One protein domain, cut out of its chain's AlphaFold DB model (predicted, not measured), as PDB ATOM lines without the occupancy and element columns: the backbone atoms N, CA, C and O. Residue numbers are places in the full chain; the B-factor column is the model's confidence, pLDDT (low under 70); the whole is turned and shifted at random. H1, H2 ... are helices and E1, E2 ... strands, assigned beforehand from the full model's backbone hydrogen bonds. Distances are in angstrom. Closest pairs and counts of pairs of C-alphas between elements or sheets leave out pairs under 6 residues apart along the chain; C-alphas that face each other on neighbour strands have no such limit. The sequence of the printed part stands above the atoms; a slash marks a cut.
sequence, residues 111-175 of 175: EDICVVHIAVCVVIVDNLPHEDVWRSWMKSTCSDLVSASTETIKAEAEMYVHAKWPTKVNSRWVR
ATOM      1  N   GLU A 111      27.211  34.207   3.252       68.56
ATOM      2  CA  GLU A 111      26.130  33.346   2.789       68.56
ATOM      3  C   GLU A 111      25.468  32.694   4.011       68.56
ATOM      4  O   GLU A 111      26.112  31.990   4.795       68.56
ATOM      5  N   ASP A 112      24.172  32.942   4.195       72.50
ATOM      6  CA  ASP A 112      23.382  32.283   5.231       72.50
ATOM      7  C   ASP A 112      23.197  30.804   4.845       72.50
ATOM      8  O   ASP A 112      22.342  30.450   4.028       72.50
ATOM      9  N   ILE A 113      24.023  29.924   5.423       79.44
ATOM     10  CA  ILE A 113      23.940  28.473   5.210       79.44
ATOM     11  C   ILE A 113      22.912  27.878   6.176       79.44
ATOM     12  O   ILE A 113      23.092  27.883   7.396       79.44
ATOM     13  N   CYS A 114      21.844  27.302   5.629       82.81
ATOM     14  CA  CYS A 114      20.847  26.562   6.402       82.81
ATOM     15  C   CYS A 114      21.161  25.063   6.346       82.81
ATOM     16  O   CYS A 114      21.173  24.483   5.263       82.81
ATOM     17  N   VAL A 115      21.395  24.424   7.498       85.44
ATOM     18  CA  VAL A 115      21.670  22.979   7.565       85.44
ATOM     19  C   VAL A 115      20.419  22.215   7.999       85.44
ATOM     20  O   VAL A 115      19.835  22.501   9.046       85.44
ATOM     21  N   VAL A 116      20.008  21.228   7.204       87.69
ATOM     22  CA  VAL A 116      18.857  20.356   7.461       87.69
ATOM     23  C   VAL A 116      19.341  18.924   7.657       87.69
ATOM     24  O   VAL A 116      19.832  18.302   6.721       87.69
ATOM     25  N   HIS A 117      19.142  18.375   8.855       91.00
ATOM     26  CA  HIS A 117      19.464  16.978   9.151       91.00
ATOM     27  C   HIS A 117      18.212  16.098   9.054       91.00
ATOM     28  O   HIS A 117      17.192  16.374   9.694       91.00
ATOM     29  N   ILE A 118      18.291  15.025   8.270       89.88
ATOM     30  CA  ILE A 118      17.218  14.052   8.053       89.88
ATOM     31  C   ILE A 118      17.678  12.697   8.587       89.88
ATOM     32  O   ILE A 118      18.626  12.113   8.077       89.88
ATOM     33  N   ALA A 119      16.975  12.162   9.582       93.50
ATOM     34  CA  ALA A 119      17.215  10.815  10.093       93.50
ATOM     35  C   ALA A 119      16.085   9.872   9.660       93.50
ATOM     36  O   ALA A 119      14.906  10.161   9.882       93.50
ATOM     37  N   VAL A 120      16.438   8.737   9.060       91.19
ATOM     38  CA  VAL A 120      15.495   7.712   8.590       91.19
ATOM     39  C   VAL A 120      15.719   6.423   9.370       91.19
ATOM     40  O   VAL A 120      16.802   5.853   9.322       91.19
ATOM     41  N   CYS A 121      14.688   5.926  10.052       93.44
ATOM     42  CA  CYS A 121      14.732   4.633  10.737       93.44
ATOM     43  C   CYS A 121      13.973   3.580   9.925       93.44
ATOM     44  O   CYS A 121      12.780   3.742   9.665       93.44
ATOM     45  N   VAL A 122      14.642   2.486   9.558       92.00
ATOM     46  CA  VAL A 122      14.061   1.396   8.763       92.00
ATOM     47  C   VAL A 122      14.182   0.078   9.515       92.00
ATOM     48  O   VAL A 122      15.249  -0.265  10.018       92.00
ATOM     49  N   VAL A 123      13.092  -0.691   9.564       92.62
ATOM     50  CA  VAL A 123      13.106  -2.065  10.079       92.62
ATOM     51  C   VAL A 123      13.025  -3.030   8.908       92.62
ATOM     52  O   VAL A 123      12.081  -2.962   8.122       92.62
ATOM     53  N   ILE A 124      13.995  -3.936   8.801       92.62
ATOM     54  CA  ILE A 124      14.029  -4.953   7.747       92.62
ATOM     55  C   ILE A 124      13.990  -6.370   8.315       92.62
ATOM     56  O   ILE A 124      14.416  -6.649   9.440       92.62
ATOM     57  N   VAL A 125      13.462  -7.281   7.505       87.19
ATOM     58  CA  VAL A 125      13.354  -8.709   7.813       87.19
ATOM     59  C   VAL A 125      14.463  -9.494   7.115       87.19
ATOM     60  O   VAL A 125      15.164 -10.264   7.767       87.19
ATOM     61  N   ASP A 126      14.624  -9.280   5.813       88.06
ATOM     62  CA  ASP A 126      15.518 -10.026   4.930       88.06
ATOM     63  C   ASP A 126      16.241  -9.100   3.940       88.06
ATOM     64  O   ASP A 126      17.465  -9.048   3.906       88.06
ATOM     65  N   ASN A 127      15.509  -8.313   3.160       88.38
ATOM     66  CA  ASN A 127      16.070  -7.417   2.161       88.38
ATOM     67  C   ASN A 127      15.556  -6.000   2.388       88.38
ATOM     68  O   ASN A 127      14.402  -5.800   2.768       88.38
ATOM     69  N   LEU A 128      16.411  -5.009   2.129       91.00
ATOM     70  CA  LEU A 128      15.958  -3.630   2.030       91.00
ATOM     71  C   LEU A 128      15.296  -3.456   0.654       91.00
ATOM     72  O   LEU A 128      15.995  -3.538  -0.362       91.00
ATOM     73  N   PRO A 129      13.968  -3.254   0.583       89.94
ATOM     74  CA  PRO A 129      13.294  -3.085  -0.694       89.94
ATOM     75  C   PRO A 129      13.849  -1.856  -1.412       89.94
ATOM     76  O   PRO A 129      14.008  -0.797  -0.807       89.94
ATOM     77  N   HIS A 130      14.124  -2.005  -2.710       92.25
ATOM     78  CA  HIS A 130      14.664  -0.938  -3.556       92.25
ATOM     79  C   HIS A 130      15.968  -0.321  -3.015       92.25
ATOM     80  O   HIS A 130      16.133   0.896  -3.033       92.25
ATOM     81  N   GLU A 131      16.902  -1.156  -2.541       93.38
ATOM     82  CA  GLU A 131      18.221  -0.748  -2.019       93.38
ATOM     83  C   GLU A 131      18.898   0.347  -2.859       93.38
ATOM     84  O   GLU A 131      19.357   1.352  -2.317       93.38
ATOM     85  N   ASP A 132      18.916   0.186  -4.183       93.88
ATOM     86  CA  ASP A 132      19.566   1.134  -5.089       93.88
ATOM     87  C   ASP A 132      18.911   2.521  -5.073       93.88
ATOM     88  O   ASP A 132      19.607   3.531  -5.189       93.88
ATOM     89  N   VAL A 133      17.592   2.591  -4.863       93.25
ATOM     90  CA  VAL A 133      16.853   3.856  -4.735       93.25
ATOM     91  C   VAL A 133      17.240   4.555  -3.440       93.25
ATOM     92  O   VAL A 133      17.591   5.731  -3.473       93.25
ATOM     93  N   TRP A 134      17.246   3.836  -2.314       93.56
ATOM     94  CA  TRP A 134      17.664   4.391  -1.023       93.56
ATOM     95  C   TRP A 134      19.111   4.864  -1.057       93.56
ATOM     96  O   TRP A 134      19.417   5.971  -0.621       93.56
ATOM     97  N   ARG A 135      20.004   4.059  -1.634       92.62
ATOM     98  CA  ARG A 135      21.414   4.412  -1.777       92.62
ATOM     99  C   ARG A 135      21.595   5.650  -2.652       92.62
ATOM    100  O   ARG A 135      22.379   6.527  -2.298       92.62
ATOM    101  N   SER A 136      20.891   5.725  -3.782       92.69
ATOM    102  CA  SER A 136      20.920   6.890  -4.671       92.69
ATOM    103  C   SER A 136      20.386   8.137  -3.964       92.69
ATOM    104  O   SER A 136      21.038   9.180  -3.971       92.69
ATOM    105  N   TRP A 137      19.261   8.006  -3.257       92.12
ATOM    106  CA  TRP A 137      18.638   9.100  -2.518       92.12
ATOM    107  C   TRP A 137      19.549   9.646  -1.414       92.12
ATOM    108  O   TRP A 137      19.771  10.856  -1.362       92.12
ATOM    109  N   MET A 138      20.144   8.773  -0.597       91.75
ATOM    110  CA  MET A 138      21.091   9.165   0.455       91.75
ATOM    111  C   MET A 138      22.288   9.927  -0.122       91.75
ATOM    112  O   MET A 138      22.656  10.978   0.391       91.75
ATOM    113  N   LYS A 139      22.855   9.449  -1.239       90.19
ATOM    114  CA  LYS A 139      23.952  10.142  -1.933       90.19
ATOM    115  C   LYS A 139      23.528  11.505  -2.478       90.19
ATOM    116  O   LYS A 139      24.305  12.447  -2.399       90.19
ATOM    117  N   SER A 140      22.320  11.606  -3.033       87.50
ATOM    118  CA  SER A 140      21.811  12.857  -3.608       87.50
ATOM    119  C   SER A 140      21.418  13.895  -2.557       87.50
ATOM    120  O   SER A 140      21.537  15.087  -2.815       87.50
ATOM    121  N   THR A 141      20.976  13.448  -1.379       84.75
ATOM    122  CA  THR A 141      20.487  14.319  -0.299       84.75
ATOM    123  C   THR A 141      21.632  14.961   0.475       84.75
ATOM    124  O   THR A 141      21.441  16.033   1.022       84.75
ATOM    125  N   CYS A 142      22.826  14.363   0.465       73.06
ATOM    126  CA  CYS A 142      24.037  14.979   1.017       73.06
ATOM    127  C   CYS A 142      24.682  16.035   0.095       73.06
ATOM    128  O   CYS A 142      25.802  16.466   0.366       73.06
ATOM    129  N   SER A 143      24.023  16.417  -1.003       73.19
ATOM    130  CA  SER A 143      24.499  17.472  -1.905       73.19
ATOM    131  C   SER A 143      23.887  18.823  -1.539       73.19
ATOM    132  O   SER A 143      22.733  18.890  -1.111       73.19
ATOM    133  N   ASP A 144      24.640  19.902  -1.762       74.69
ATOM    134  CA  ASP A 144      24.172  21.268  -1.520       74.69
ATOM    135  C   ASP A 144      22.972  21.596  -2.423       74.69
ATOM    136  O   ASP A 144      23.048  21.562  -3.656       74.69
ATOM    137  N   LEU A 145      21.837  21.902  -1.799       71.62
ATOM    138  CA  LEU A 145      20.633  22.355  -2.477       71.62
ATOM    139  C   LEU A 145      20.718  23.873  -2.604       71.62
ATOM    140  O   LEU A 145      20.432  24.616  -1.664       71.62
ATOM    141  N   VAL A 146      21.104  24.339  -3.789       67.44
ATOM    142  CA  VAL A 146      21.066  25.765  -4.116       67.44
ATOM    143  C   VAL A 146      19.601  26.176  -4.266       67.44
ATOM    144  O   VAL A 146      18.910  25.737  -5.190       67.44
ATOM    145  N   SER A 147      19.102  26.982  -3.328       66.88
ATOM    146  CA  SER A 147      17.780  27.591  -3.453       66.88
ATOM    147  C   SER A 147      17.805  28.684  -4.532       66.88
ATOM    148  O   SER A 147      18.848  29.219  -4.893       66.88
ATOM    149  N   ALA A 148      16.635  29.024  -5.080       68.44
ATOM    150  CA  ALA A 148      16.503  30.155  -6.005       68.44
ATOM    151  C   ALA A 148      16.651  31.517  -5.292       68.44
ATOM    152  O   ALA A 148      16.924  32.531  -5.932       68.44
ATOM    153  N   SER A 149      16.456  31.544  -3.971       65.50
ATOM    154  CA  SER A 149      17.016  32.576  -3.098       65.50
ATOM    155  C   SER A 149      18.481  32.225  -2.860       65.50
ATOM    156  O   SER A 149      18.768  31.052  -2.693       65.50
ATOM    157  N   THR A 150      19.389  33.197  -2.830       69.62
ATOM    158  CA  THR A 150      20.855  33.076  -2.624       69.62
ATOM    159  C   THR A 150      21.294  32.414  -1.299       69.62
ATOM    160  O   THR A 150      22.377  32.671  -0.797       69.62
ATOM    161  N   GLU A 151      20.438  31.598  -0.697       72.81
ATOM    162  CA  GLU A 151      20.655  30.824   0.511       72.81
ATOM    163  C   GLU A 151      21.012  29.390   0.102       72.81
ATOM    164  O   GLU A 151      20.221  28.675  -0.530       72.81
ATOM    165  N   THR A 152      22.216  28.967   0.467       78.31
ATOM    166  CA  THR A 152      22.680  27.596   0.267       78.31
ATOM    167  C   THR A 152      22.086  26.722   1.371       78.31
ATOM    168  O   THR A 152      22.345  26.933   2.559       78.31
ATOM    169  N   ILE A 153      21.258  25.739   1.003       81.50
ATOM    170  CA  ILE A 153      20.709  24.773   1.958       81.50
ATOM    171  C   ILE A 153      21.555  23.509   1.890       81.50
ATOM    172  O   ILE A 153      21.552  22.795   0.888       81.50
ATOM    173  N   LYS A 154      22.242  23.192   2.983       86.44
ATOM    174  CA  LYS A 154      22.961  21.932   3.123       86.44
ATOM    175  C   LYS A 154      22.034  20.901   3.749       86.44
ATOM    176  O   LYS A 154      21.589  21.076   4.882       86.44
ATOM    177  N   ALA A 155      21.727  19.833   3.029       88.31
ATOM    178  CA  ALA A 155      20.998  18.707   3.592       88.31
ATOM    179  C   ALA A 155      21.977  17.583   3.951       88.31
ATOM    180  O   ALA A 155      22.928  17.305   3.228       88.31
ATOM    181  N   GLU A 156      21.756  16.950   5.097       90.69
ATOM    182  CA  GLU A 156      22.507  15.782   5.544       90.69
ATOM    183  C   GLU A 156      21.506  14.690   5.909       90.69
ATOM    184  O   GLU A 156      20.535  14.944   6.624       90.69
ATOM    185  N   ALA A 157      21.716  13.479   5.397       91.81
ATOM    186  CA  ALA A 157      20.832  12.350   5.650       91.81
ATOM    187  C   ALA A 157      21.580  11.205   6.334       91.81
ATOM    188  O   ALA A 157      22.654  10.794   5.895       91.81
ATOM    189  N   GLU A 158      20.960  10.637   7.364       93.44
ATOM    190  CA  GLU A 158      21.419   9.442   8.064       93.44
ATOM    191  C   GLU A 158      20.329   8.371   8.044       93.44
ATOM    192  O   GLU A 158      19.145   8.658   8.234       93.44
ATOM    193  N   MET A 159      20.724   7.116   7.820       93.75
ATOM    194  CA  MET A 159      19.804   5.982   7.805       93.75
ATOM    195  C   MET A 159      20.204   4.961   8.866       93.75
ATOM    196  O   MET A 159      21.294   4.397   8.830       93.75
ATOM    197  N   TYR A 160      19.280   4.692   9.780       94.69
ATOM    198  CA  TYR A 160      19.400   3.727  10.859       94.69
ATOM    199  C   TYR A 160      18.594   2.486  10.501       94.69
ATOM    200  O   TYR A 160      17.372   2.555  10.347       94.69
ATOM    201  N   VAL A 161      19.263   1.342  10.373       94.19
ATOM    202  CA  VAL A 161      18.601   0.088  10.005       94.19
ATOM    203  C   VAL A 161      18.590  -0.879  11.179       94.19
ATOM    204  O   VAL A 161      19.631  -1.236  11.721       94.19
ATOM    205  N   HIS A 162      17.399  -1.344  11.545       95.19
ATOM    206  CA  HIS A 162      17.208  -2.429  12.496       95.19
ATOM    207  C   HIS A 162      16.764  -3.683  11.739       95.19
ATOM    208  O   HIS A 162      15.671  -3.738  11.178       95.19
ATOM    209  N   ALA A 163      17.604  -4.714  11.725       94.56
ATOM    210  CA  ALA A 163      17.246  -6.007  11.158       94.56
ATOM    211  C   ALA A 163      16.710  -6.951  12.243       94.56
ATOM    212  O   ALA A 163      17.414  -7.241  13.209       94.56
ATOM    213  N   LYS A 164      15.498  -7.494  12.059       91.81
ATOM    214  CA  LYS A 164      14.937  -8.510  12.973       91.81
ATOM    215  C   LYS A 164      15.772  -9.796  12.978       91.81
ATOM    216  O   LYS A 164      15.887 -10.458  14.005       91.81
ATOM    217  N   TRP A 165      16.349 -10.143  11.827       94.31
ATOM    218  CA  TRP A 165      17.220 -11.303  11.647       94.31
ATOM    219  C   TRP A 165      18.485 -10.904  10.867       94.31
ATOM    220  O   TRP A 165      18.539 -11.118   9.657       94.31
ATOM    221  N   PRO A 166      19.521 -10.344  11.524       92.75
ATOM    222  CA  PRO A 166      20.706  -9.800  10.847       92.75
ATOM    223  C   PRO A 166      21.431 -10.803   9.939       92.75
ATOM    224  O   PRO A 166      21.923 -10.447   8.874       92.75
ATOM    225  N   THR A 167      21.434 -12.086  10.312       95.06
ATOM    226  CA  THR A 167      22.049 -13.167   9.524       95.06
ATOM    227  C   THR A 167      21.326 -13.462   8.210       95.06
ATOM    228  O   THR A 167      21.912 -14.074   7.322       95.06
ATOM    229  N   LYS A 168      20.065 -13.036   8.075       94.25
ATOM    230  CA  LYS A 168      19.263 -13.188   6.854       94.25
ATOM    231  C   LYS A 168      19.358 -11.977   5.926       94.25
ATOM    232  O   LYS A 168      18.761 -12.011   4.852       94.25
ATOM    233  N   VAL A 169      20.082 -10.926   6.321       94.31
ATOM    234  CA  VAL A 169      20.225  -9.722   5.501       94.31
ATOM    235  C   VAL A 169      21.122 -10.014   4.307       94.31
ATOM    236  O   VAL A 169      22.331 -10.183   4.456       94.31
ATOM    237  N   ASN A 170      20.546 -10.059   3.103       92.56
ATOM    238  CA  ASN A 170      21.329 -10.337   1.893       92.56
ATOM    239  C   ASN A 170      21.906  -9.072   1.256       92.56
ATOM    240  O   ASN A 170      22.921  -9.156   0.561       92.56
ATOM    241  N   SER A 171      21.331  -7.904   1.550       90.19
ATOM    242  CA  SER A 171      21.879  -6.610   1.142       90.19
ATOM    243  C   SER A 171      23.330  -6.460   1.612       90.19
ATOM    244  O   SER A 171      23.633  -6.672   2.787       90.19
ATOM    245  N   ARG A 172      24.239  -6.117   0.692       89.88
ATOM    246  CA  ARG A 172      25.643  -5.803   1.022       89.88
ATOM    247  C   ARG A 172      25.829  -4.375   1.524       89.88
ATOM    248  O   ARG A 172      26.875  -4.073   2.066       89.88
ATOM    249  N   TRP A 173      24.863  -3.498   1.272       91.75
ATOM    250  CA  TRP A 173      24.916  -2.113   1.736       91.75
ATOM    251  C   TRP A 173      24.524  -1.959   3.190       91.75
ATOM    252  O   TRP A 173      25.032  -1.087   3.880       91.75
ATOM    253  N   VAL A 174      23.525  -2.746   3.586       89.81
ATOM    254  CA  VAL A 174      22.897  -2.659   4.899       89.81
ATOM    255  C   VAL A 174      23.655  -3.486   5.935       89.81
ATOM    256  O   VAL A 174      23.546  -3.204   7.124       89.81
ATOM    257  N   ARG A 175      24.389  -4.509   5.486       87.38
ATOM    258  CA  ARG A 175      25.378  -5.219   6.304       87.38
ATOM    259  C   ARG A 175      26.605  -4.353   6.525       87.38
ATOM    260  O   ARG A 175      27.105  -4.387   7.667       87.38
TER     261      ARG A 175
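AT A GLANCE: This is residues 111 to 175 of the 175 residues of the protein "Hypothetical protein" of Proboscia inermis (UniProt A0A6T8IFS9). A long, narrow ribbon of two side-by-side parallel strands, E1 and E3, has helix H1 on one face and short strand E2 folding back beside the start of E3. Residues 164 to 175 fold back at the other end. The 65 printed residues hold E1, H1, E2, E3 in that order; the mixed sheet runs E1, E3, E2, and the class is mixed, helices and strands. The whole is a loose rod, radius of gyration of the C-alphas 15.2 A, spanning 47 by 17 by 13 A.

IN THESE COORDINATES: Find C-alpha 114 at (20.847, 26.562, 6.402); E1 runs 32.3 A to residue 124. E3, residues 152 to 163, runs 35.7 A to C-alpha 163 at (17.246, -6.007, 11.158). E2 is residues 144 to 146, 6.1 A; H1 is residues 131 to 141, 15.3 A.

HOW THE PARTS SIT: Inner strand E3 is parallel to E1, with N 118 and O 156 2.8 A apart, within hydrogen-bond range. E2 and E3 form an antiparallel hairpin, with N 145 and O 153 2.8 A apart, also within range. H1 is on the sheet, making two layers, a helix on one face of a sheet, at a height over the sheet of 8.0 A, over none of the strands. Its closest C-alphas to E3 are those of Thr 141 and Ala 155, 5.9 A. In H1 every O i to N i+4 pair is within hydrogen-bond range.

THE WHOLE: The farthest C-alphas, Thr 150 and Thr 167, are 47.8 A apart. The printed part has no cut and no long link. Look for pLDDT under 70 at residue 111 and residues 146 to 150.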